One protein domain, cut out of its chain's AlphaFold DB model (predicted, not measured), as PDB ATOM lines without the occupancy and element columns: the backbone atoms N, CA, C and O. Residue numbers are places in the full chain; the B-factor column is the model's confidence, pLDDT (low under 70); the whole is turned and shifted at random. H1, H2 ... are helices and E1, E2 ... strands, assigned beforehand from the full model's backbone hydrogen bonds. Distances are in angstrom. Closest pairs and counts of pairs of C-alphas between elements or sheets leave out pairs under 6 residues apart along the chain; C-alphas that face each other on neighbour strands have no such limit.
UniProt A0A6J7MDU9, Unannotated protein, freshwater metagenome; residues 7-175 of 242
ATOM      1  N   LYS A   7      99.879  79.533 122.405       91.56
ATOM      2  CA  LYS A   7      98.707  79.002 121.685       91.56
ATOM      3  C   LYS A   7      97.473  79.902 121.808       91.56
ATOM      4  O   LYS A   7      96.646  79.940 120.900       91.56
ATOM      5  N   ASN A   8      97.337  80.617 122.923       87.62
ATOM      6  CA  ASN A   8      96.262  81.579 123.153       87.62
ATOM      7  C   ASN A   8      96.596  82.993 122.634       87.62
ATOM      8  O   ASN A   8      95.817  83.913 122.880       87.62
ATOM      9  N   GLY A   9      97.708  83.163 121.910       87.00
ATOM     10  CA  GLY A   9      98.125  84.418 121.281       87.00
ATOM     11  C   GLY A   9      98.921  85.352 122.192       87.00
ATOM     12  O   GLY A   9      99.074  86.527 121.863       87.00
ATOM     13  N   TYR A  10      99.399  84.867 123.341       87.94
ATOM     14  CA  TYR A  10     100.226  85.667 124.243       87.94
ATOM     15  C   TYR A  10     101.683  85.672 123.790       87.94
ATOM     16  O   TYR A  10     102.232  84.637 123.424       87.94
ATOM     17  N   THR A  11     102.315  86.838 123.873       87.69
ATOM     18  CA  THR A  11     103.745  87.029 123.615       87.69
ATOM     19  C   THR A  11     104.484  87.337 124.911       87.69
ATOM     20  O   THR A  11     103.877  87.779 125.891       87.69
ATOM     21  N   VAL A  12     105.798  87.124 124.914       88.56
ATOM     22  CA  VAL A  12     106.663  87.514 126.033       88.56
ATOM     23  C   VAL A  12     106.780  89.036 126.093       88.56
ATOM     24  O   VAL A  12     106.898  89.707 125.066       88.56
ATOM     25  N   GLY A  13     106.747  89.585 127.302       87.31
ATOM     26  CA  GLY A  13     107.076  90.979 127.571       87.31
ATOM     27  C   GLY A  13     107.255  91.223 129.064       87.31
ATOM     28  O   GLY A  13     107.211  90.291 129.863       87.31
ATOM     29  N   PHE A  14     107.394  92.486 129.462       88.38
ATOM     30  CA  PHE A  14     107.633  92.817 130.866       88.38
ATOM     31  C   PHE A  14     106.373  92.731 131.736       88.38
ATOM     32  O   PHE A  14     105.324  93.303 131.412       88.38
ATOM     33  N   VAL A  15     106.517  92.065 132.879       89.12
ATOM     34  CA  VAL A  15     105.554  91.976 133.980       89.12
ATOM     35  C   VAL A  15     106.195  92.461 135.277       89.12
ATOM     36  O   VAL A  15     107.414  92.412 135.440       89.12
ATOM     37  N   VAL A  16     105.376  92.924 136.223       90.19
ATOM     38  CA  VAL A  16     105.855  93.262 137.572       90.19
ATOM     39  C   VAL A  16     106.134  91.961 138.324       90.19
ATOM     40  O   VAL A  16     105.203  91.235 138.669       90.19
ATOM     41  N   GLY A  17     107.411  91.661 138.544       88.62
ATOM     42  CA  GLY A  17     107.869  90.480 139.264       88.62
ATOM     43  C   GLY A  17     107.967  90.692 140.776       88.62
ATOM     44  O   GLY A  17     107.467  91.665 141.354       88.62
ATOM     45  N   ALA A  18     108.624  89.740 141.437       89.12
ATOM     46  CA  ALA A  18     108.821  89.767 142.880       89.12
ATOM     47  C   ALA A  18     109.571  91.037 143.323       89.12
ATOM     48  O   ALA A  18     110.516  91.484 142.676       89.12
ATOM     49  N   GLY A  19     109.133  91.634 144.435       90.38
ATOM     50  CA  GLY A  19     109.768  92.836 144.989       90.38
ATOM     51  C   GLY A  19     109.645  94.096 144.122       90.38
ATOM     52  O   GLY A  19     110.347  95.065 144.385       90.38
ATOM     53  N   GLY A  20     108.777  94.098 143.103       90.75
ATOM     54  CA  GLY A  20     108.642  95.231 142.186       90.75
ATOM     55  C   GLY A  20     109.744  95.304 141.128       90.75
ATOM     56  O   GLY A  20     109.913  96.353 140.518       90.75
ATOM     57  N   VAL A  21     110.497  94.222 140.918       92.25
ATOM     58  CA  VAL A  21     111.485  94.113 139.837       92.25
ATOM     59  C   VAL A  21     110.807  93.548 138.592       92.25
ATOM     60  O   VAL A  21     110.124  92.526 138.673       92.25
ATOM     61  N   PHE A  22     110.971  94.201 137.444       91.25
ATOM     62  CA  PHE A  22     110.439  93.710 136.180       91.25
ATOM     63  C   PHE A  22     111.076  92.378 135.783       91.25
ATOM     64  O   PHE A  22     112.282  92.175 135.899       91.25
ATOM     65  N   ALA A  23     110.241  91.481 135.274       89.62
ATOM     66  CA  ALA A  23     110.642  90.208 134.697       89.62
ATOM     67  C   ALA A  23     109.968  90.033 133.335       89.62
ATOM     68  O   ALA A  23     108.963  90.685 133.049       89.62
ATOM     69  N   GLU A  24     110.508  89.156 132.500       89.44
ATOM     70  CA  GLU A  24     109.851  88.746 131.262       89.44
ATOM     71  C   GLU A  24     108.921  87.562 131.527       89.44
ATOM     72  O   GLU A  24     109.308  86.588 132.168       89.44
ATOM     73  N   ASP A  25     107.686  87.653 131.038       88.81
ATOM     74  CA  ASP A  25     106.696  86.579 131.113       88.81
ATOM     75  C   ASP A  25     105.676  86.715 129.970       88.81
ATOM     76  O   ASP A  25     105.551  87.765 129.322       88.81
ATOM     77  N   LEU A  26     104.919  85.650 129.709       88.88
ATOM     78  CA  LEU A  26     103.830  85.669 128.744       88.88
ATOM     79  C   LEU A  26     102.737  86.653 129.177       88.88
ATOM     80  O   LEU A  26     102.282  86.691 130.324       88.88
ATOM     81  N   GLY A  27     102.277  87.454 128.219       83.25
ATOM     82  CA  GLY A  27     101.295  88.504 128.455       83.25
ATOM     83  C   GLY A  27     101.876  89.782 129.046       83.25
ATOM     84  O   GLY A  27     101.114  90.617 129.528       83.25
ATOM     85  N   GLY A  28     103.191  89.989 128.984       82.88
ATOM     86  CA  GLY A  28     103.750  91.313 129.221       82.88
ATOM     87  C   GLY A  28     103.103  92.368 128.316       82.88
ATOM     88  O   GLY A  28     102.916  92.161 127.120       82.88
ATOM     89  N   GLY A  29     102.710  93.500 128.904       81.94
ATOM     90  CA  GLY A  29     102.046  94.598 128.190       81.94
ATOM     91  C   GLY A  29     100.513  94.538 128.122       81.94
ATOM     92  O   GLY A  29      99.902  95.559 127.807       81.94
ATOM     93  N   VAL A  30      99.856  93.433 128.502       88.12
ATOM     94  CA  VAL A  30      98.373  93.340 128.477       88.12
ATOM     95  C   VAL A  30      97.693  94.395 129.353       88.12
ATOM     96  O   VAL A  30      96.638  94.912 128.991       88.12
ATOM     97  N   SER A  31      98.329  94.797 130.456       89.69
ATOM     98  CA  SER A  31      97.808  95.840 131.343       89.69
ATOM     99  C   SER A  31      97.765  97.225 130.695       89.69
ATOM    100  O   SER A  31      96.995  98.074 131.139       89.69
ATOM    101  N   ALA A  32      98.532  97.472 129.624       89.69
ATOM    102  CA  ALA A  32      98.355  98.685 128.827       89.69
ATOM    103  C   ALA A  32      96.969  98.696 128.178       89.69
ATOM    104  O   ALA A  32      96.260  99.695 128.275       89.69
ATOM    105  N   ALA A  33      96.538  97.562 127.617       91.38
ATOM    106  CA  ALA A  33      95.209  97.449 127.044       91.38
ATOM    107  C   ALA A  33      94.110  97.547 128.110       91.38
ATOM    108  O   ALA A  33      93.148  98.297 127.943       91.38
ATOM    109  N   THR A  34      94.288  96.856 129.239       93.88
ATOM    110  CA  THR A  34      93.362  96.919 130.379       93.88
ATOM    111  C   THR A  34      93.205  98.338 130.910       93.88
ATOM    112  O   THR A  34      92.080  98.774 131.144       93.88
ATOM    113  N   THR A  35      94.308  99.076 131.051       95.38
ATOM    114  CA  THR A  35      94.274 100.471 131.491       95.38
ATOM    115  C   THR A  35      93.548 101.352 130.480       95.38
ATOM    116  O   THR A  35      92.690 102.127 130.883       95.38
ATOM    117  N   THR A  36      93.801 101.211 129.176       95.00
ATOM    118  CA  THR A  36      93.088 102.002 128.158       95.00
ATOM    119  C   THR A  36      91.576 101.761 128.198       95.00
ATOM    120  O   THR A  36      90.801 102.716 128.171       95.00
ATOM    121  N   VAL A  37      91.141 100.501 128.315       96.12
ATOM    122  CA  VAL A  37      89.710 100.167 128.429       96.12
ATOM    123  C   VAL A  37      89.122 100.709 129.732       96.12
ATOM    124  O   VAL A  37      88.043 101.297 129.708       96.12
ATOM    125  N   TRP A  38      89.824 100.548 130.858       96.94
ATOM    126  CA  TRP A  38      89.382 101.067 132.154       96.94
ATOM    127  C   TRP A  38      89.209 102.584 132.123       96.94
ATOM    128  O   TRP A  38      88.165 103.090 132.518       96.94
ATOM    129  N   THR A  39      90.191 103.307 131.593       96.69
ATOM    130  CA  THR A  39      90.131 104.761 131.478       96.69
ATOM    131  C   THR A  39      88.966 105.198 130.583       96.69
ATOM    132  O   THR A  39      88.237 106.122 130.935       96.69
ATOM    133  N   GLY A  40      88.712 104.504 129.471       96.44
ATOM    134  CA  GLY A  40      87.527 104.768 128.650       96.44
ATOM    135  C   GLY A  40      86.212 104.513 129.402       96.44
ATOM    136  O   GLY A  40      85.331 105.367 129.390       96.44
ATOM    137  N   ALA A  41      86.098 103.403 130.137       97.00
ATOM    138  CA  ALA A  41      84.931 103.096 130.969       97.00
ATOM    139  C   ALA A  41      84.727 104.117 132.107       97.00
ATOM    140  O   ALA A  41      83.592 104.493 132.420       97.00
ATOM    141  N   PHE A  42      85.825 104.602 132.696       97.44
ATOM    142  CA  PHE A  42      85.844 105.663 133.698       97.44
ATOM    143  C   PHE A  42      85.244 106.957 133.136       97.44
ATOM    144  O   PHE A  42      84.331 107.525 133.734       97.44
ATOM    145  N   PHE A  43      85.667 107.411 131.960       96.75
ATOM    146  CA  PHE A  43      85.111 108.640 131.381       96.75
ATOM    147  C   PHE A  43      83.741 108.441 130.715       96.75
ATOM    148  O   PHE A  43      82.970 109.386 130.621       96.75
ATOM    149  N   ALA A  44      83.375 107.210 130.345       95.94
ATOM    150  CA  ALA A  44      82.052 106.873 129.809       95.94
ATOM    151  C   ALA A  44      80.950 106.735 130.880       95.94
ATOM    152  O   ALA A  44      79.814 106.396 130.559       95.94
ATOM    153  N   GLY A  45      81.262 106.953 132.162       95.62
ATOM    154  CA  GLY A  45      80.264 106.885 133.237       95.62
ATOM    155  C   GLY A  45      79.857 105.473 133.665       95.62
ATOM    156  O   GLY A  45      78.887 105.324 134.405       95.62
ATOM    157  N   LEU A  46      80.598 104.438 133.253       96.69
ATOM    158  CA  LEU A  46      80.305 103.053 133.632       96.69
ATOM    159  C   LEU A  46      80.632 102.793 135.106       96.69
ATOM    160  O   LEU A  46      81.564 103.381 135.664       96.69
ATOM    161  N   GLU A  47      79.865 101.914 135.747       96.62
ATOM    162  CA  GLU A  47      80.078 101.540 137.144       96.62
ATOM    163  C   GLU A  47      81.376 100.743 137.283       96.62
ATOM    164  O   GLU A  47      81.622  99.791 136.541       96.62
ATOM    165  N   ARG A  48      82.183 101.110 138.278       96.44
ATOM    166  CA  ARG A  48      83.405 100.406 138.657       96.44
ATOM    167  C   ARG A  48      83.073  99.178 139.506       96.44
ATOM    168  O   ARG A  48      82.808  99.322 140.693       96.44
ATOM    169  N   VAL A  49      83.132  97.981 138.924       96.81
ATOM    170  CA  VAL A  49      82.838  96.727 139.649       96.81
ATOM    171  C   VAL A  49      84.099  96.143 140.285       96.81
ATOM    172  O   VAL A  49      84.091  95.758 141.447       96.81
ATOM    173  N   SER A  50      85.194  96.067 139.527       94.69
ATOM    174  CA  SER A  50      86.490  95.581 140.012       94.69
ATOM    175  C   SER A  50      87.606  96.252 139.236       94.69
ATOM    176  O   SER A  50      87.632  96.203 138.008       94.69
ATOM    177  N   THR A  51      88.540  96.863 139.950       94.75
ATOM    178  CA  THR A  51      89.707  97.534 139.376       94.75
ATOM    179  C   THR A  51      90.859  97.404 140.347       94.75
ATOM    180  O   THR A  51      90.691  97.712 141.527       94.75
ATOM    181  N   GLN A  52      92.021  97.012 139.846       95.19
ATOM    182  CA  GLN A  52      93.235  96.904 140.638       95.19
ATOM    183  C   GLN A  52      94.360  97.611 139.891       95.19
ATOM    184  O   GLN A  52      94.613  97.286 138.735       95.19
ATOM    185  N   ALA A  53      95.025  98.568 140.530       95.75
ATOM    186  CA  ALA A  53      96.244  99.161 139.989       95.75
ATOM    187  C   ALA A  53      97.437  98.208 140.170       95.75
ATOM    188  O   ALA A  53      97.380  97.273 140.979       95.75
ATOM    189  N   HIS A  54      98.531  98.456 139.445       94.94
ATOM    190  CA  HIS A  54      99.798  97.780 139.724       94.94
ATOM    191  C   HIS A  54     100.260  98.063 141.160       94.94
ATOM    192  O   HIS A  54      99.945  99.097 141.744       94.94
ATOM    193  N   SER A  55     101.036  97.141 141.735       94.38
ATOM    194  CA  SER A  55     101.594  97.308 143.083       94.38
ATOM    195  C   SER A  55     102.678  98.384 143.169       94.38
ATOM    196  O   SER A  55     103.019  98.803 144.270       94.38
ATOM    197  N   ILE A  56     103.237  98.790 142.029       95.88
ATOM    198  CA  ILE A  56     104.279  99.810 141.866       95.88
ATOM    199  C   ILE A  56     103.799 100.833 140.835       95.88
ATOM    200  O   ILE A  56     103.009 100.487 139.954       95.88
ATOM    201  N   TYR A  57     104.255 102.079 140.937       95.31
ATOM    202  CA  TYR A  57     103.870 103.111 139.976       95.31
ATOM    203  C   TYR A  57     104.675 102.982 138.682       95.31
ATOM    204  O   TYR A  57     105.881 103.204 138.675       95.31
ATOM    205  N   ILE A  58     103.989 102.701 137.573       91.62
ATOM    206  CA  ILE A  58     104.596 102.614 136.242       91.62
ATOM    207  C   ILE A  58     104.350 103.935 135.507       91.62
ATOM    208  O   ILE A  58     103.210 104.299 135.211       91.62
ATOM    209  N   SER A  59     105.427 104.652 135.181       87.69
ATOM    210  CA  SER A  59     105.386 106.063 134.742       87.69
ATOM    211  C   SER A  59     104.553 106.359 133.485       87.69
ATOM    212  O   SER A  59     104.132 107.500 133.274       87.69
ATOM    213  N   ARG A  60     104.276 105.344 132.659       85.81
ATOM    214  CA  ARG A  60     103.422 105.460 131.466       85.81
ATOM    215  C   ARG A  60     101.931 105.620 131.770       85.81
ATOM    216  O   ARG A  60     101.175 105.968 130.867       85.81
ATOM    217  N   TYR A  61     101.488 105.370 133.001       92.00
ATOM    218  CA  TYR A  61     100.089 105.522 133.404       92.00
ATOM    219  C   TYR A  61      99.852 106.827 134.171       92.00
ATOM    220  O   TYR A  61     100.773 107.435 134.716       92.00
ATOM    221  N   GLN A  62      98.602 107.294 134.195       94.50
ATOM    222  CA  GLN A  62      98.217 108.336 135.147       94.50
ATOM    223  C   GLN A  62      98.141 107.705 136.545       94.50
ATOM    224  O   GLN A  62      97.470 106.683 136.699       94.50
ATOM    225  N   PRO A  63      98.797 108.278 137.568       95.56
ATOM    226  CA  PRO A  63      98.786 107.701 138.907       95.56
ATOM    227  C   PRO A  63      97.353 107.651 139.450       95.56
ATOM    228  O   PRO A  63      96.611 108.624 139.359       95.56
ATOM    229  N   GLY A  64      96.957 106.502 139.992       96.00
ATOM    230  CA  GLY A  64      95.613 106.254 140.514       96.00
ATOM    231  C   GLY A  64      94.532 105.996 139.456       96.00
ATOM    232  O   GLY A  64      93.444 105.551 139.812       96.00
ATOM    233  N   LEU A  65      94.826 106.200 138.166       96.44
ATOM    234  CA  LEU A  65      93.908 105.945 137.053       96.44
ATOM    235  C   LEU A  65      94.507 104.909 136.098       96.44
ATOM    236  O   LEU A  65      94.879 105.192 134.958       96.44
ATOM    237  N   GLU A  66      94.613 103.686 136.602       95.44
ATOM    238  CA  GLU A  66      95.125 102.540 135.862       95.44
ATOM    239  C   GLU A  66      94.444 101.245 136.301       95.44
ATOM    240  O   GLU A  66      93.787 101.189 137.343       95.44
ATOM    241  N   ALA A  67      94.612 100.197 135.499       95.19
ATOM    242  CA  ALA A  67      94.139  98.867 135.834       95.19
ATOM    243  C   ALA A  67      95.091  97.789 135.304       95.19
ATOM    244  O   ALA A  67      95.600  97.867 134.184       95.19
ATOM    245  N   THR A  68      95.289  96.749 136.106       92.00
ATOM    246  CA  THR A  68      96.043  95.551 135.753       92.00
ATOM    247  C   THR A  68      95.110  94.361 135.571       92.00
ATOM    248  O   THR A  68      94.023  94.301 136.151       92.00
ATOM    249  N   VAL A  69      95.542  93.402 134.758       89.06
ATOM    250  CA  VAL A  69      94.894  92.099 134.615       89.06
ATOM    251  C   VAL A  69      95.957  91.023 134.779       89.06
ATOM    252  O   VAL A  69      97.057  91.123 134.242       89.06
ATOM    253  N   ALA A  70      95.629  89.980 135.526       84.12
ATOM    254  CA  ALA A  70      96.484  88.822 135.699       84.12
ATOM    255  C   ALA A  70      95.590  87.592 135.727       84.12
ATOM    256  O   ALA A  70      94.717  87.476 136.587       84.12
ATOM    257  N   TRP A  71      95.798  86.683 134.773       80.56
ATOM    258  CA  TRP A  71      95.004  85.459 134.680       80.56
ATOM    259  C   TRP A  71      94.940  84.734 136.034       80.56
ATOM    260  O   TRP A  71      95.974  84.514 136.659       80.56
ATOM    261  N   GLY A  72      93.722  84.418 136.487       81.19
ATOM    262  CA  GLY A  72      93.458  83.744 137.763       81.19
ATOM    263  C   GLY A  72      93.529  84.623 139.020       81.19
ATOM    264  O   GLY A  72      93.152  84.149 140.086       81.19
ATOM    265  N   MET A  73      93.971  85.883 138.921       82.94
ATOM    266  CA  MET A  73      94.212  86.748 140.088       82.94
ATOM    267  C   MET A  73      93.489  88.091 140.008       82.94
ATOM    268  O   MET A  73      92.698  88.422 140.888       82.94
ATOM    269  N   PHE A  74      93.754  88.873 138.959       87.00
ATOM    270  CA  PHE A  74      93.230  90.228 138.810       87.00
ATOM    271  C   PHE A  74      92.410  90.329 137.540       87.00
ATOM    272  O   PHE A  74      92.860  89.932 136.465       87.00
ATOM    273  N   ASP A  75      91.221  90.900 137.674       89.38
ATOM    274  CA  ASP A  75      90.335  91.179 136.559       89.38
ATOM    275  C   ASP A  75      89.791  92.601 136.669       89.38
ATOM    276  O   ASP A  75      89.542  93.113 137.770       89.38
ATOM    277  N   MET A  76      89.598  93.225 135.512       94.19
ATOM    278  CA  MET A  76      89.032  94.561 135.395       94.19
ATOM    279  C   MET A  76      87.595  94.424 134.905       94.19
ATOM    280  O   MET A  76      87.344  93.931 133.806       94.19
ATOM    281  N   LYS A  77      86.645  94.836 135.746       95.50
ATOM    282  CA  LYS A  77      85.209  94.704 135.502       95.50
ATOM    283  C   LYS A  77      84.530  96.051 135.676       95.50
ATOM    284  O   LYS A  77      84.701  96.726 136.693       95.50
ATOM    285  N   PHE A  78      83.686  96.387 134.714       96.75
ATOM    286  CA  PHE A  78      82.759  97.506 134.794       96.75
ATOM    287  C   PHE A  78      81.356  97.040 134.417       96.75
ATOM    288  O   PHE A  78      81.186  96.003 133.772       96.75
ATOM    289  N   LYS A  79      80.345  97.812 134.813       97.38
ATOM    290  CA  LYS A  79      78.946  97.528 134.497       97.38
ATOM    291  C   LYS A  79      78.280  98.739 133.857       97.38
ATOM    292  O   LYS A  79      78.455  99.876 134.294       97.38
ATOM    293  N   ASN A  80      77.506  98.483 132.808       96.25
ATOM    294  CA  ASN A  80      76.607  99.475 132.244       96.25
ATOM    295  C   ASN A  80      75.284  99.456 133.024       96.25
ATOM    296  O   ASN A  80      74.522  98.501 132.911       96.25
ATOM    297  N   ASN A  81      75.027 100.505 133.807       91.94
ATOM    298  CA  ASN A  81      73.757 100.701 134.517       91.94
ATOM    299  C   ASN A  81      72.806 101.656 133.781       91.94
ATOM    300  O   ASN A  81      71.772 102.035 134.327       91.94
ATOM    301  N   MET A  82      73.166 102.096 132.574       90.50
ATOM    302  CA  MET A  82      72.327 102.979 131.771       90.50
ATOM    303  C   MET A  82      71.210 102.178 131.086       90.50
ATOM    304  O   MET A  82      71.395 100.994 130.798       90.50
ATOM    305  N   PRO A  83      70.058 102.808 130.785       91.00
ATOM    306  CA  PRO A  83      68.957 102.139 130.090       91.00
ATOM    307  C   PRO A  83      69.285 101.806 128.626       91.00
ATOM    308  O   PRO A  83      68.574 101.021 128.003       91.00
ATOM    309  N   THR A  84      70.337 102.404 128.061       94.94
ATOM    310  CA  THR A  84      70.770 102.181 126.682       94.94
ATOM    311  C   THR A  84      72.068 101.385 126.617       94.94
ATOM    312  O   THR A  84      72.855 101.330 127.567       94.94
ATOM    313  N   GLY A  85      72.280 100.725 125.478       95.25
ATOM    314  CA  GLY A  85      73.496  99.968 125.213       95.25
ATOM    315  C   GLY A  85      74.724 100.866 125.057       95.25
ATOM    316  O   GLY A  85      74.623 102.030 124.668       95.25
ATOM    317  N   VAL A  86      75.891 100.283 125.323       96.50
ATOM    318  CA  VAL A  86      77.194 100.889 125.041       96.50
ATOM    319  C   VAL A  86      77.892 100.031 124.001       96.50
ATOM    320  O   VAL A  86      78.073  98.830 124.201       96.50
ATOM    321  N   PHE A  87      78.268 100.647 122.888       96.44
ATOM    322  CA  PHE A  87      79.029 100.004 121.830       96.44
ATOM    323  C   PHE A  87      80.500 100.393 121.967       96.44
ATOM    324  O   PHE A  87      80.841 101.572 121.991       96.44
ATOM    325  N   ILE A  88      81.374  99.400 122.099       97.00
ATOM    326  CA  ILE A  88      82.805  99.613 122.316       97.00
ATOM    327  C   ILE A  88      83.539  99.193 121.051       97.00
ATOM    328  O   ILE A  88      83.434  98.046 120.621       97.00
ATOM    329  N   THR A  89      84.303 100.114 120.473       96.81
ATOM    330  CA  THR A  89      85.173  99.833 119.328       96.81
ATOM    331  C   THR A  89      86.629  99.956 119.730       96.81
ATOM    332  O   THR A  89      86.986 100.765 120.587       96.81
ATOM    333  N   THR A  90      87.492  99.174 119.095       95.19
ATOM    334  CA  THR A  90      88.938  99.245 119.303       95.19
ATOM    335  C   THR A  90      89.639  99.309 117.958       95.19
ATOM    336  O   THR A  90      89.301  98.561 117.045       95.19
ATOM    337  N   GLN A  91      90.607 100.210 117.842       94.94
ATOM    338  CA  GLN A  91      91.497 100.321 116.692       94.94
ATOM    339  C   GLN A  91      92.930 100.188 117.189       94.94
ATOM    340  O   GLN A  91      93.283 100.779 118.209       94.94
ATOM    341  N   MET A  92      93.748  99.408 116.487       91.50
ATOM    342  CA  MET A  92      95.149  99.203 116.845       91.50
ATOM    343  C   MET A  92      96.059  99.470 115.658       91.50
ATOM    344  O   MET A  92      95.751  99.104 114.526       91.50
ATOM    345  N   THR A  93      97.199 100.080 115.950       90.56
ATOM    346  CA  THR A  93      98.369 100.137 115.076       90.56
ATOM    347  C   THR A  93      99.509  99.364 115.739       90.56
ATOM    348  O   THR A  93      99.363  98.848 116.847       90.56
ATOM    349  N   ASN A  94     100.681  99.331 115.105       84.38
ATOM    350  CA  ASN A  94     101.873  98.726 115.704       84.38
ATOM    351  C   ASN A  94     102.339  99.436 116.989       84.38
ATOM    352  O   ASN A  94     103.132  98.872 117.738       84.38
ATOM    353  N   THR A  95     101.895 100.673 117.240       84.88
ATOM    354  CA  THR A  95     102.394 101.510 118.346       84.88
ATOM    355  C   THR A  95     101.296 102.132 119.206       84.88
ATOM    356  O   THR A  95     101.603 102.761 120.219       84.88
ATOM    357  N   SER A  96     100.020 101.971 118.844       88.00
ATOM    358  CA  SER A  96      98.898 102.581 119.557       88.00
ATOM    359  C   SER A  96      97.655 101.697 119.573       88.00
ATOM    360  O   SER A  96      97.394 100.941 118.640       88.00
ATOM    361  N   MET A  97      96.860 101.836 120.634       90.06
ATOM    362  CA  MET A  97      95.515 101.281 120.728       90.06
ATOM    363  C   MET A  97      94.552 102.384 121.155       90.06
ATOM    364  O   MET A  97      94.735 103.003 122.202       90.06
ATOM    365  N   THR A  98      93.500 102.575 120.368       94.31
ATOM    366  CA  THR A  98      92.403 103.498 120.651       94.31
ATOM    367  C   THR A  98      91.165 102.691 120.995       94.31
ATOM    368  O   THR A  98      90.745 101.839 120.215       94.31
ATOM    369  N   VAL A  99      90.561 102.975 122.148       95.81
ATOM    370  CA  VAL A  99      89.276 102.399 122.556       95.81
ATOM    371  C   VAL A  99      88.251 103.520 122.584       95.81
ATOM    372  O   VAL A  99      88.465 104.540 123.236       95.81
ATOM    373  N   THR A 100      87.140 103.334 121.881       96.50
ATOM    374  CA  THR A 100      86.050 104.310 121.813       96.50
ATOM    375  C   THR A 100      84.791 103.699 122.395       96.50
ATOM    376  O   THR A 100      84.415 102.582 122.039       96.50
ATOM    377  N   PHE A 101      84.144 104.444 123.285       96.06
ATOM    378  CA  PHE A 101      82.875 104.082 123.901       96.06
ATOM    379  C   PHE A 101      81.778 104.947 123.283       96.06
ATOM    380  O   PHE A 101      81.795 106.168 123.417       96.06
ATOM    381  N   TRP A 102      80.833 104.305 122.610       95.50
ATOM    382  CA  TRP A 102      79.659 104.928 122.011       95.50
ATOM    383  C   TRP A 102      78.437 104.607 122.864       95.50
ATOM    384  O   TRP A 102      78.229 103.456 123.245       95.50
ATOM    385  N   GLY A 103      77.606 105.601 123.153       92.50
ATOM    386  CA  GLY A 103      76.395 105.406 123.941       92.50
ATOM    387  C   GLY A 103      75.587 106.688 124.070       92.50
ATOM    388  O   GLY A 103      75.962 107.736 123.545       92.50
ATOM    389  N   THR A 104      74.470 106.608 124.785       93.25
ATOM    390  CA  THR A 104      73.667 107.788 125.128       93.25
ATOM    391  C   THR A 104      74.245 108.440 126.377       93.25
ATOM    392  O   THR A 104      74.289 107.809 127.433       93.25
ATOM    393  N   ARG A 105      74.680 109.701 126.282       88.31
ATOM    394  CA  ARG A 105      75.193 110.435 127.446       88.31
ATOM    395  C   ARG A 105      74.068 110.695 128.454       88.31
ATOM    396  O   ARG A 105      73.012 111.203 128.091       88.31
ATOM    397  N   ILE A 106      74.315 110.364 129.721       90.56
ATOM    398  CA  ILE A 106      73.437 110.692 130.866       90.56
ATOM    399  C   ILE A 106      74.071 111.708 131.833       90.56
ATOM    400  O   ILE A 106      73.428 112.147 132.794       90.56
ATOM    401  N   TYR A 107      75.343 112.022 131.601       93.19
ATOM    402  CA  TYR A 107      76.139 113.040 132.276       93.19
ATOM    403  C   TYR A 107      76.710 113.943 131.188       93.19
ATOM    404  O   TYR A 107      77.091 113.447 130.123       93.19
ATOM    405  N   ASP A 108      76.757 115.242 131.454       92.62
ATOM    406  CA  ASP A 108      77.305 116.213 130.504       92.62
ATOM    407  C   ASP A 108      78.830 116.126 130.478       92.62
ATOM    408  O   ASP A 108      79.450 116.260 129.425       92.62
ATOM    409  N   ASP A 109      79.420 115.868 131.649       95.19
ATOM    410  CA  ASP A 109      80.858 115.760 131.832       95.19
ATOM    411  C   ASP A 109      81.196 114.808 132.986       95.19
ATOM    412  O   ASP A 109      80.436 114.657 133.950       95.19
ATOM    413  N   ILE A 110      82.357 114.167 132.883       96.88
ATOM    414  CA  ILE A 110      82.952 113.356 133.941       96.88
ATOM    415  C   ILE A 110      84.425 113.729 134.025       96.88
ATOM    416  O   ILE A 110      85.184 113.516 133.082       96.88
ATOM    417  N   LYS A 111      84.844 114.250 135.176       97.56
ATOM    418  CA  LYS A 111      86.215 114.709 135.407       97.56
ATOM    419  C   LYS A 111      86.975 113.751 136.311       97.56
ATOM    420  O   LYS A 111      86.389 113.105 137.179       97.56
ATOM    421  N   ALA A 112      88.287 113.689 136.103       97.94
ATOM    422  CA  ALA A 112      89.229 113.089 137.036       97.94
ATOM    423  C   ALA A 112      89.988 114.211 137.756       97.94
ATOM    424  O   ALA A 112      90.731 114.959 137.121       97.94
ATOM    425  N   GLU A 113      89.806 114.321 139.066       98.19
ATOM    426  CA  GLU A 113      90.541 115.249 139.926       98.19
ATOM    427  C   GLU A 113      91.603 114.463 140.701       98.19
ATOM    428  O   GLU A 113      91.294 113.561 141.478       98.19
ATOM    429  N   PHE A 114      92.877 114.774 140.458       98.19
ATOM    430  CA  PHE A 114      94.002 114.055 141.052       98.19
ATOM    431  C   PHE A 114      94.457 114.754 142.333       98.19
ATOM    432  O   PHE A 114      94.862 115.916 142.306       98.19
ATOM    433  N   GLY A 115      94.422 114.033 143.451       98.12
ATOM    434  CA  GLY A 115      94.988 114.491 144.713       98.12
ATOM    435  C   GLY A 115      96.525 114.490 144.710       98.12
ATOM    436  O   GLY A 115      97.160 113.929 143.811       98.12
ATOM    437  N   PRO A 116      97.156 115.086 145.739       97.94
ATOM    438  CA  PRO A 116      98.604 115.033 145.890       97.94
ATOM    439  C   PRO A 116      99.072 113.605 146.198       97.94
ATOM    440  O   PRO A 116      98.343 112.812 146.801       97.94
ATOM    441  N   ARG A 117     100.326 113.303 145.849       98.06
ATOM    442  CA  ARG A 117     101.009 112.105 146.352       98.06
ATOM    443  C   ARG A 117     101.276 112.276 147.847       98.06
ATOM    444  O   ARG A 117     101.795 113.308 148.266       98.06
ATOM    445  N   LYS A 118     100.909 111.272 148.635       98.38
ATOM    446  CA  LYS A 118     101.088 111.213 150.091       98.38
ATOM    447  C   LYS A 118     101.896 109.979 150.468       98.38
ATOM    448  O   LYS A 118     102.048 109.081 149.644       98.38
ATOM    449  N   ASP A 119     102.391 109.939 151.701       97.94
ATOM    450  CA  ASP A 119     103.100 108.781 152.263       97.94
ATOM    451  C   ASP A 119     104.245 108.301 151.359       97.94
ATOM    452  O   ASP A 119     104.348 107.122 151.024       97.94
ATOM    453  N   ILE A 120     105.057 109.252 150.888       98.31
ATOM    454  CA  ILE A 120     106.129 108.971 149.934       98.31
ATOM    455  C   ILE A 120     107.184 108.092 150.612       98.31
ATOM    456  O   ILE A 120     107.706 108.439 151.672       98.31
ATOM    457  N   VAL A 121     107.507 106.966 149.981       98.25
ATOM    458  CA  VAL A 121     108.534 106.027 150.432       98.25
ATOM    459  C   VAL A 121     109.640 105.976 149.379       98.25
ATOM    460  O   VAL A 121     109.352 105.625 148.230       98.25
ATOM    461  N   PRO A 122     110.898 106.298 149.727       97.56
ATOM    462  CA  PRO A 122     111.995 106.261 148.768       97.56
ATOM    463  C   PRO A 122     112.254 104.834 148.275       97.56
ATOM    464  O   PRO A 122     111.993 103.850 148.974       97.56
ATOM    465  N   PHE A 123     112.799 104.720 147.067       96.75
ATOM    466  CA  PHE A 123     113.274 103.441 146.551       96.75
ATOM    467  C   PHE A 123     114.649 103.072 147.119       96.75
ATOM    468  O   PHE A 123     115.363 103.889 147.697       96.75
ATOM    469  N   THR A 124     115.026 101.811 146.929       96.38
ATOM    470  CA  THR A 124     116.374 101.301 147.220       96.38
ATOM    471  C   THR A 124     117.094 100.968 145.917       96.38
ATOM    472  O   THR A 124     116.443 100.824 144.888       96.38
ATOM    473  N   THR A 125     118.416 100.813 145.944       96.31
ATOM    474  CA  THR A 125     119.187 100.362 144.774       96.31
ATOM    475  C   THR A 125     119.685  98.936 144.986       96.31
ATOM    476  O   THR A 125     120.282  98.614 146.017       96.31
ATOM    477  N   ILE A 126     119.469  98.084 143.988       94.00
ATOM    478  CA  ILE A 126     119.950  96.706 143.911       94.00
ATOM    479  C   ILE A 126     120.964  96.615 142.773       94.00
ATOM    480  O   ILE A 126     120.751  97.145 141.685       94.00
ATOM    481  N   PHE A 127     122.067  95.911 143.024       92.75
ATOM    482  CA  PHE A 127     123.069  95.599 142.010       92.75
ATOM    483  C   PHE A 127     122.953  94.131 141.623       92.75
ATOM    484  O   PHE A 127     123.150  93.262 142.477       92.75
ATOM    485  N   ASP A 128     122.669  93.861 140.352       89.81
ATOM    486  CA  ASP A 128     122.588  92.502 139.826       89.81
ATOM    487  C   ASP A 128     123.731  92.225 138.841       89.81
ATOM    488  O   ASP A 128     123.904  92.905 137.834       89.81
ATOM    489  N   LYS A 129     124.528  91.200 139.146       91.81
ATOM    490  CA  LYS A 129     125.671  90.756 138.332       91.81
ATOM    491  C   LYS A 129     125.284  89.668 137.326       91.81
ATOM    492  O   LYS A 129     126.162  89.169 136.619       91.81
ATOM    493  N   SER A 130     124.027  89.228 137.323       88.75
ATOM    494  CA  SER A 130     123.543  88.189 136.425       88.75
ATOM    495  C   SER A 130     123.649  88.647 134.968       88.75
ATOM    496  O   SER A 130     123.495  89.822 134.640       88.75
ATOM    497  N   LYS A 131     123.909  87.699 134.060       87.44
ATOM    498  CA  LYS A 131     123.910  87.979 132.613       87.44
ATOM    499  C   LYS A 131     122.509  88.289 132.073       87.44
ATOM    500  O   LYS A 131     122.389  88.786 130.962       87.44
ATOM    501  N   THR A 132     121.479  87.965 132.848       87.19
ATOM    502  CA  THR A 132     120.059  88.181 132.552       87.19
ATOM    503  C   THR A 132     119.510  89.417 133.266       87.19
ATOM    504  O   THR A 132     118.297  89.556 133.383       87.19
ATOM    505  N   CYS A 133     120.382  90.285 133.790       88.81
ATOM    506  CA  CYS A 133     119.956  91.481 134.501       88.81
ATOM    507  C   CYS A 133     119.122  92.384 133.587       88.81
ATOM    508  O   CYS A 133     119.547  92.759 132.493       88.81
ATOM    509  N   LEU A 134     117.947  92.760 134.083       87.88
ATOM    510  CA  LEU A 134     117.062  93.731 133.463       87.88
ATOM    511  C   LEU A 134     117.142  95.029 134.270       87.88
ATOM    512  O   LEU A 134     116.571  95.133 135.355       87.88
ATOM    513  N   GLY A 135     117.886  96.010 133.756       89.50
ATOM    514  CA  GLY A 135     118.051  97.298 134.432       89.50
ATOM    515  C   GLY A 135     116.712  98.022 134.612       89.50
ATOM    516  O   GLY A 135     115.905  98.077 133.690       89.50
ATOM    517  N   GLN A 136     116.474  98.615 135.775       91.19
ATOM    518  CA  GLN A 136     115.191  99.227 136.131       91.19
ATOM    519  C   GLN A 136     115.428 100.554 136.849       91.19
ATOM    520  O   GLN A 136     116.279 100.636 137.728       91.19
ATOM    521  N   SER A 137     114.654 101.590 136.516       92.31
ATOM    522  CA  SER A 137     114.658 102.823 137.318       92.31
ATOM    523  C   SER A 137     113.963 102.606 138.654       92.31
ATOM    524  O   SER A 137     112.908 101.975 138.701       92.31
ATOM    525  N   GLY A 138     114.509 103.202 139.712       93.69
ATOM    526  CA  GLY A 138     113.841 103.256 141.005       93.69
ATOM    527  C   GLY A 138     112.513 104.001 140.928       93.69
ATOM    528  O   GLY A 138     112.379 104.993 140.208       93.69
ATOM    529  N   MET A 139     111.524 103.507 141.664       95.50
ATOM    530  CA  MET A 139     110.198 104.108 141.751       95.50
ATOM    531  C   MET A 139     109.859 104.322 143.217       95.50
ATOM    532  O   MET A 139     109.832 103.375 144.001       95.50
ATOM    533  N   GLU A 140     109.585 105.565 143.589       97.44
ATOM    534  CA  GLU A 140     109.080 105.872 144.923       97.44
ATOM    535  C   GLU A 140     107.693 105.251 145.125       97.44
ATOM    536  O   GLU A 140     106.850 105.243 144.222       97.44
ATOM    537  N   GLY A 141     107.453 104.747 146.331       98.12
ATOM    538  CA  GLY A 141     106.115 104.401 146.787       98.12
ATOM    539  C   GLY A 141     105.362 105.658 147.198       98.12
ATOM    540  O   GLY A 141     105.977 106.636 147.617       98.12
ATOM    541  N   PHE A 142     104.042 105.646 147.064       98.69
ATOM    542  CA  PHE A 142     103.164 106.722 147.525       98.69
ATOM    543  C   PHE A 142     101.701 106.275 147.489       98.69
ATOM    544  O   PHE A 142     101.318 105.366 146.750       98.69
ATOM    545  N   THR A 143     100.857 106.977 148.233       98.75
ATOM    546  CA  THR A 143      99.399 106.897 148.137       98.75
ATOM    547  C   THR A 143      98.871 108.073 147.315       98.75
ATOM    548  O   THR A 143      99.340 109.203 147.458       98.75
ATOM    549  N   ILE A 144      97.882 107.836 146.455       98.56
ATOM    550  CA  ILE A 144      97.157 108.885 145.727       98.56
ATOM    551  C   ILE A 144      95.655 108.602 145.745       98.56
ATOM    552  O   ILE A 144      95.233 107.448 145.668       98.56
ATOM    553  N   ALA A 145      94.857 109.662 145.830       98.56
ATOM    554  CA  ALA A 145      93.415 109.612 145.632       98.56
ATOM    555  C   ALA A 145      93.051 110.307 144.314       98.56
ATOM    556  O   ALA A 145      93.581 111.378 144.015       98.56
ATOM    557  N   VAL A 146      92.159 109.696 143.540       98.50
ATOM    558  CA  VAL A 146      91.587 110.261 142.315       98.50
ATOM    559  C   VAL A 146      90.080 110.316 142.483       98.50
ATOM    560  O   VAL A 146      89.437 109.279 142.654       98.50
ATOM    561  N   ASP A 147      89.519 111.516 142.414       98.56
ATOM    562  CA  ASP A 147      88.079 111.714 142.432       98.56
ATOM    563  C   ASP A 147      87.531 111.678 141.007       98.56
ATOM    564  O   ASP A 147      87.978 112.404 140.117       98.56
ATOM    565  N   ARG A 148      86.530 110.829 140.791       98.31
ATOM    566  CA  ARG A 148      85.689 110.819 139.600       98.31
ATOM    567  C   ARG A 148      84.447 111.647 139.874       98.31
ATOM    568  O   ARG A 148      83.605 111.247 140.679       98.31
ATOM    569  N   VAL A 149      84.332 112.781 139.200       98.50
ATOM    570  CA  VAL A 149      83.290 113.777 139.460       98.50
ATOM    571  C   VAL A 149      82.342 113.834 138.277       98.50
ATOM    572  O   VAL A 149      82.779 114.027 137.147       98.50
ATOM    573  N   PHE A 150      81.052 113.644 138.526       97.81
ATOM    574  CA  PHE A 150      80.020 113.554 137.499       97.81
ATOM    575  C   PHE A 150      79.187 114.831 137.484       97.81
ATOM    576  O   PHE A 150      78.686 115.249 138.531       97.81
ATOM    577  N   PHE A 151      78.964 115.387 136.295       97.56
ATOM    578  CA  PHE A 151      78.186 116.605 136.101       97.56
ATOM    579  C   PHE A 151      76.921 116.350 135.276       97.56
ATOM    580  O   PHE A 151      76.930 115.590 134.306       97.56
ATOM    581  N   ARG A 152      75.819 117.002 135.657       96.06
ATOM    582  CA  ARG A 152      74.557 117.041 134.899       96.06
ATOM    583  C   ARG A 152      73.888 118.397 135.107       96.06
ATOM    584  O   ARG A 152      73.773 118.844 136.239       96.06
ATOM    585  N   GLY A 153      73.447 119.053 134.040       95.00
ATOM    586  CA  GLY A 153      73.001 120.445 134.070       95.00
ATOM    587  C   GLY A 153      74.095 121.412 134.533       95.00
ATOM    588  O   GLY A 153      73.784 122.412 135.171       95.00
ATOM    589  N   GLY A 154      75.372 121.084 134.299       95.00
ATOM    590  CA  GLY A 154      76.515 121.873 134.779       95.00
ATOM    591  C   GLY A 154      76.783 121.810 136.291       95.00
ATOM    592  O   GLY A 154      77.730 122.443 136.753       95.00
ATOM    593  N   VAL A 155      76.007 121.042 137.063       97.25
ATOM    594  CA  VAL A 155      76.215 120.855 138.509       97.25
ATOM    595  C   VAL A 155      76.790 119.477 138.817       97.25
ATOM    596  O   VAL A 155      76.506 118.507 138.112       97.25
ATOM    597  N   GLU A 156      77.603 119.384 139.871       97.88
ATOM    598  CA  GLU A 156      78.094 118.103 140.388       97.88
ATOM    599  C   GLU A 156      76.921 117.297 140.960       97.88
ATOM    600  O   GLU A 156      76.196 117.767 141.834       97.88
ATOM    601  N   VAL A 157      76.734 116.074 140.462       97.62
ATOM    602  CA  VAL A 157      75.652 115.173 140.896       97.62
ATOM    603  C   VAL A 157      76.153 113.915 141.594       97.62
ATOM    604  O   VAL A 157      75.363 113.204 142.215       97.62
ATOM    605  N   LYS A 158      77.446 113.598 141.470       96.94
ATOM    606  CA  LYS A 158      78.067 112.419 142.082       96.94
ATOM    607  C   LYS A 158      79.586 112.584 142.131       96.94
ATOM    608  O   LYS A 158      80.174 113.132 141.201       96.94
ATOM    609  N   ARG A 159      80.209 112.022 143.168       98.06
ATOM    610  CA  ARG A 159      81.662 111.918 143.336       98.06
ATOM    611  C   ARG A 159      82.041 110.518 143.803       98.06
ATOM    612  O   ARG A 159      81.402 109.974 144.701       98.06
ATOM    613  N   GLU A 160      83.061 109.931 143.188       98.06
ATOM    614  CA  GLU A 160      83.631 108.640 143.586       98.06
ATOM    615  C   GLU A 160      85.139 108.785 143.794       98.06
ATOM    616  O   GLU A 160      85.864 109.059 142.842       98.06
ATOM    617  N   THR A 161      85.625 108.548 145.009       98.12
ATOM    618  CA  THR A 161      87.064 108.562 145.298       98.12
ATOM    619  C   THR A 161      87.669 107.177 145.087       98.12
ATOM    620  O   THR A 161      87.207 106.182 145.650       98.12
ATOM    621  N   ILE A 162      88.743 107.106 144.303       97.69
ATOM    622  CA  ILE A 162      89.566 105.910 144.108       97.69
ATOM    623  C   ILE A 162      90.913 106.162 144.775       97.69
ATOM    624  O   ILE A 162      91.644 107.062 144.377       97.69
ATOM    625  N   THR A 163      91.244 105.369 145.794       98.12
ATOM    626  CA  THR A 163      92.546 105.452 146.469       98.12
ATOM    627  C   THR A 163      93.436 104.308 146.020       98.12
ATOM    628  O   THR A 163      93.034 103.145 146.082       98.12
ATOM    629  N   THR A 164      94.658 104.641 145.617       98.31
ATOM    630  CA  THR A 164      95.678 103.680 145.203       98.31
ATOM    631  C   THR A 164      96.926 103.868 146.049       98.31
ATOM    632  O   THR A 164      97.423 104.984 146.190       98.31
ATOM    633  N   ASN A 165      97.441 102.766 146.591       98.19
ATOM    634  CA  ASN A 165      98.724 102.718 147.278       98.19
ATOM    635  C   ASN A 165      99.747 101.986 146.402       98.19
ATOM    636  O   ASN A 165      99.545 100.824 146.044       98.19
ATOM    637  N   TYR A 166     100.836 102.673 146.079       98.25
ATOM    638  CA  TYR A 166     101.988 102.121 145.382       98.25
ATOM    639  C   TYR A 166     103.109 101.855 146.377       98.25
ATOM    640  O   TYR A 166     103.489 102.726 147.160       98.25
ATOM    641  N   ARG A 167     103.675 100.654 146.311       98.00
ATOM    642  CA  ARG A 167     104.900 100.298 147.027       98.00
ATOM    643  C   ARG A 167     106.107 100.866 146.274       98.00
ATOM    644  O   ARG A 167     106.042 100.967 145.046       98.00
ATOM    645  N   PRO A 168     107.207 101.200 146.970       97.56
ATOM    646  CA  PRO A 168     108.448 101.526 146.286       97.56
ATOM    647  C   PRO A 168     108.958 100.306 145.515       97.56
ATOM    648  O   PRO A 168     108.815  99.168 145.968       97.56
ATOM    649  N   ALA A 169     109.575 100.557 144.367       97.00
ATOM    650  CA  ALA A 169     110.266  99.556 143.570       97.00
ATOM    651  C   ALA A 169     111.744  99.933 143.476       97.00
ATOM    652  O   ALA A 169     112.052 101.110 143.264       97.00
ATOM    653  N   PRO A 170     112.665  98.973 143.629       96.12
ATOM    654  CA  PRO A 170     114.080  99.280 143.622       96.12
ATOM    655  C   PRO A 170     114.542  99.768 142.249       96.12
ATOM    656  O   PRO A 170     114.023  99.363 141.207       96.12
ATOM    657  N   GLU A 171     115.568 100.603 142.254       95.81
ATOM    658  CA  GLU A 171     116.441 100.765 141.106       95.81
ATOM    659  C   GLU A 171     117.280  99.494 140.956       95.81
ATOM    660  O   GLU A 171     117.859  99.012 141.929       95.81
ATOM    661  N   VAL A 172     117.346  98.943 139.748       94.38
ATOM    662  CA  VAL A 172     118.189  97.787 139.439       94.38
ATOM    663  C   VAL A 172     119.294  98.246 138.506       94.38
ATOM    664  O   VAL A 172     119.039  98.598 137.353       94.38
ATOM    665  N   VAL A 173     120.522  98.217 139.015       94.25
ATOM    666  CA  VAL A 173     121.739  98.526 138.264       94.25
ATOM    667  C   VAL A 173     122.422  97.219 137.891       94.25
ATOM    668  O   VAL A 173     122.804  96.428 138.759       94.25
ATOM    669  N   CYS A 174     122.600  96.991 136.592       92.62
ATOM    670  CA  CYS A 174     123.324  95.824 136.111       92.62
ATOM    671  C   CYS A 174     124.827  96.017 136.316       92.62
ATOM    672  O   CYS A 174     125.421  96.977 135.827       92.62
ATOM    673  N   GLY A 175     125.445  95.092 137.045       89.69
ATOM    674  CA  GLY A 175     126.867  95.101 137.347       89.69
ATOM    675  C   GLY A 175     127.185  94.891 138.823       89.69
ATOM    676  O   GLY A 175     126.362  94.494 139.647       89.69
TER     677      GLY A 175
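What this domain is: This is residues 7 to 175 of the 242 residues of the protein "Unannotated protein" of freshwater metagenome (UniProt A0A6J7MDU9). A long, twisted ribbon of strands is made of the hairpin E10 and E11, with E7 and E8 following one another along the other side of E10, and beyond one end of this ribbon lies the small parallel pair E9 and E12. Off one side of this ribbon, H1 lies near the middle of the domain and packs on E6 of the hairpin E5 and E6, with the small hairpin E3 and E4 near its later residues and the hairpin E1 and E2 off its first end. The printed part has 169 residues, with one named helix and twelve named strands in the order E1 E2 H1 E3 to E12, and the class is mostly strand. It is only just compact, close to loose, with a radius of gyration of the C-alphas of 18.2 A, and spans 60 by 43 by 28 A.

Where its parts are: E10, residues 141 to 152, is 36.0 A long, from C-alpha 141 at (106.115, 104.401, 146.787) to C-alpha 152 at (74.557, 117.041, 134.899). E11, residues 155 to 166, is 32.6 A long and bends by 57 degrees at residue 158. E7 is residues 109 to 114, 16.1 A, and E8 residues 118 to 121. E9 is residues 125 to 128; E12, residues 171 to 174, ends at (123.324, 95.824, 136.111). H1, residues 30 to 43, is 20.5 A long. E5 is residues 87 to 92, 16.9 A, and E6 residues 97 to 102, 16.3 A. E3 is residues 47 to 50, E4 residues 77 to 79, E1 residues 12 to 16 and E2 residues 22 to 26.

How they stand to each other: In the branched sheet E10 has three antiparallel neighbours. E7, beside residues 146 to 151, and E8, beside residues 141 to 143, lie on one side of it, and E11 on the other side. Pairs within hydrogen-bond range include N 146 and O 162 at 2.8 A for E10 and E11, N 113 and O 147 at 2.8 A for E7, and N 121 and O 141 at 2.8 A for E8. E9 and E12 are parallel, with N 126 and O 171 2.8 A apart. H1 only grazes the branched sheet with residues 42 to 43; its closest C-alphas to E7 are Phe 43 and Ile 110, 5.8 A. The closest C-alphas of H1 and E6 are those of Val 37 and Val 99, 6.3 A, and of H1 and E4 those of Ala 41 and Phe 78, 7.1 A. The hairpins E5 and E6, E3 and E4, and E1 and E2 have N 89 and O 100 at 2.9 A, N 77 and O 50 at 2.8 A, and N 15 and O 23 at 2.8 A. E1 and H1 are apart. In H1 every O i to N i+4 pair is within hydrogen-bond range.

The domain as a whole: The two C-alphas farthest apart are those of Lys 129 and Gly 153, 60.6 A. The printed part has no cut. The long links are E3 to E4, 26 residues, and E9 to E10, 12 residues. The mean pLDDT of the printed part is 93.6, and no printed residue is under 70.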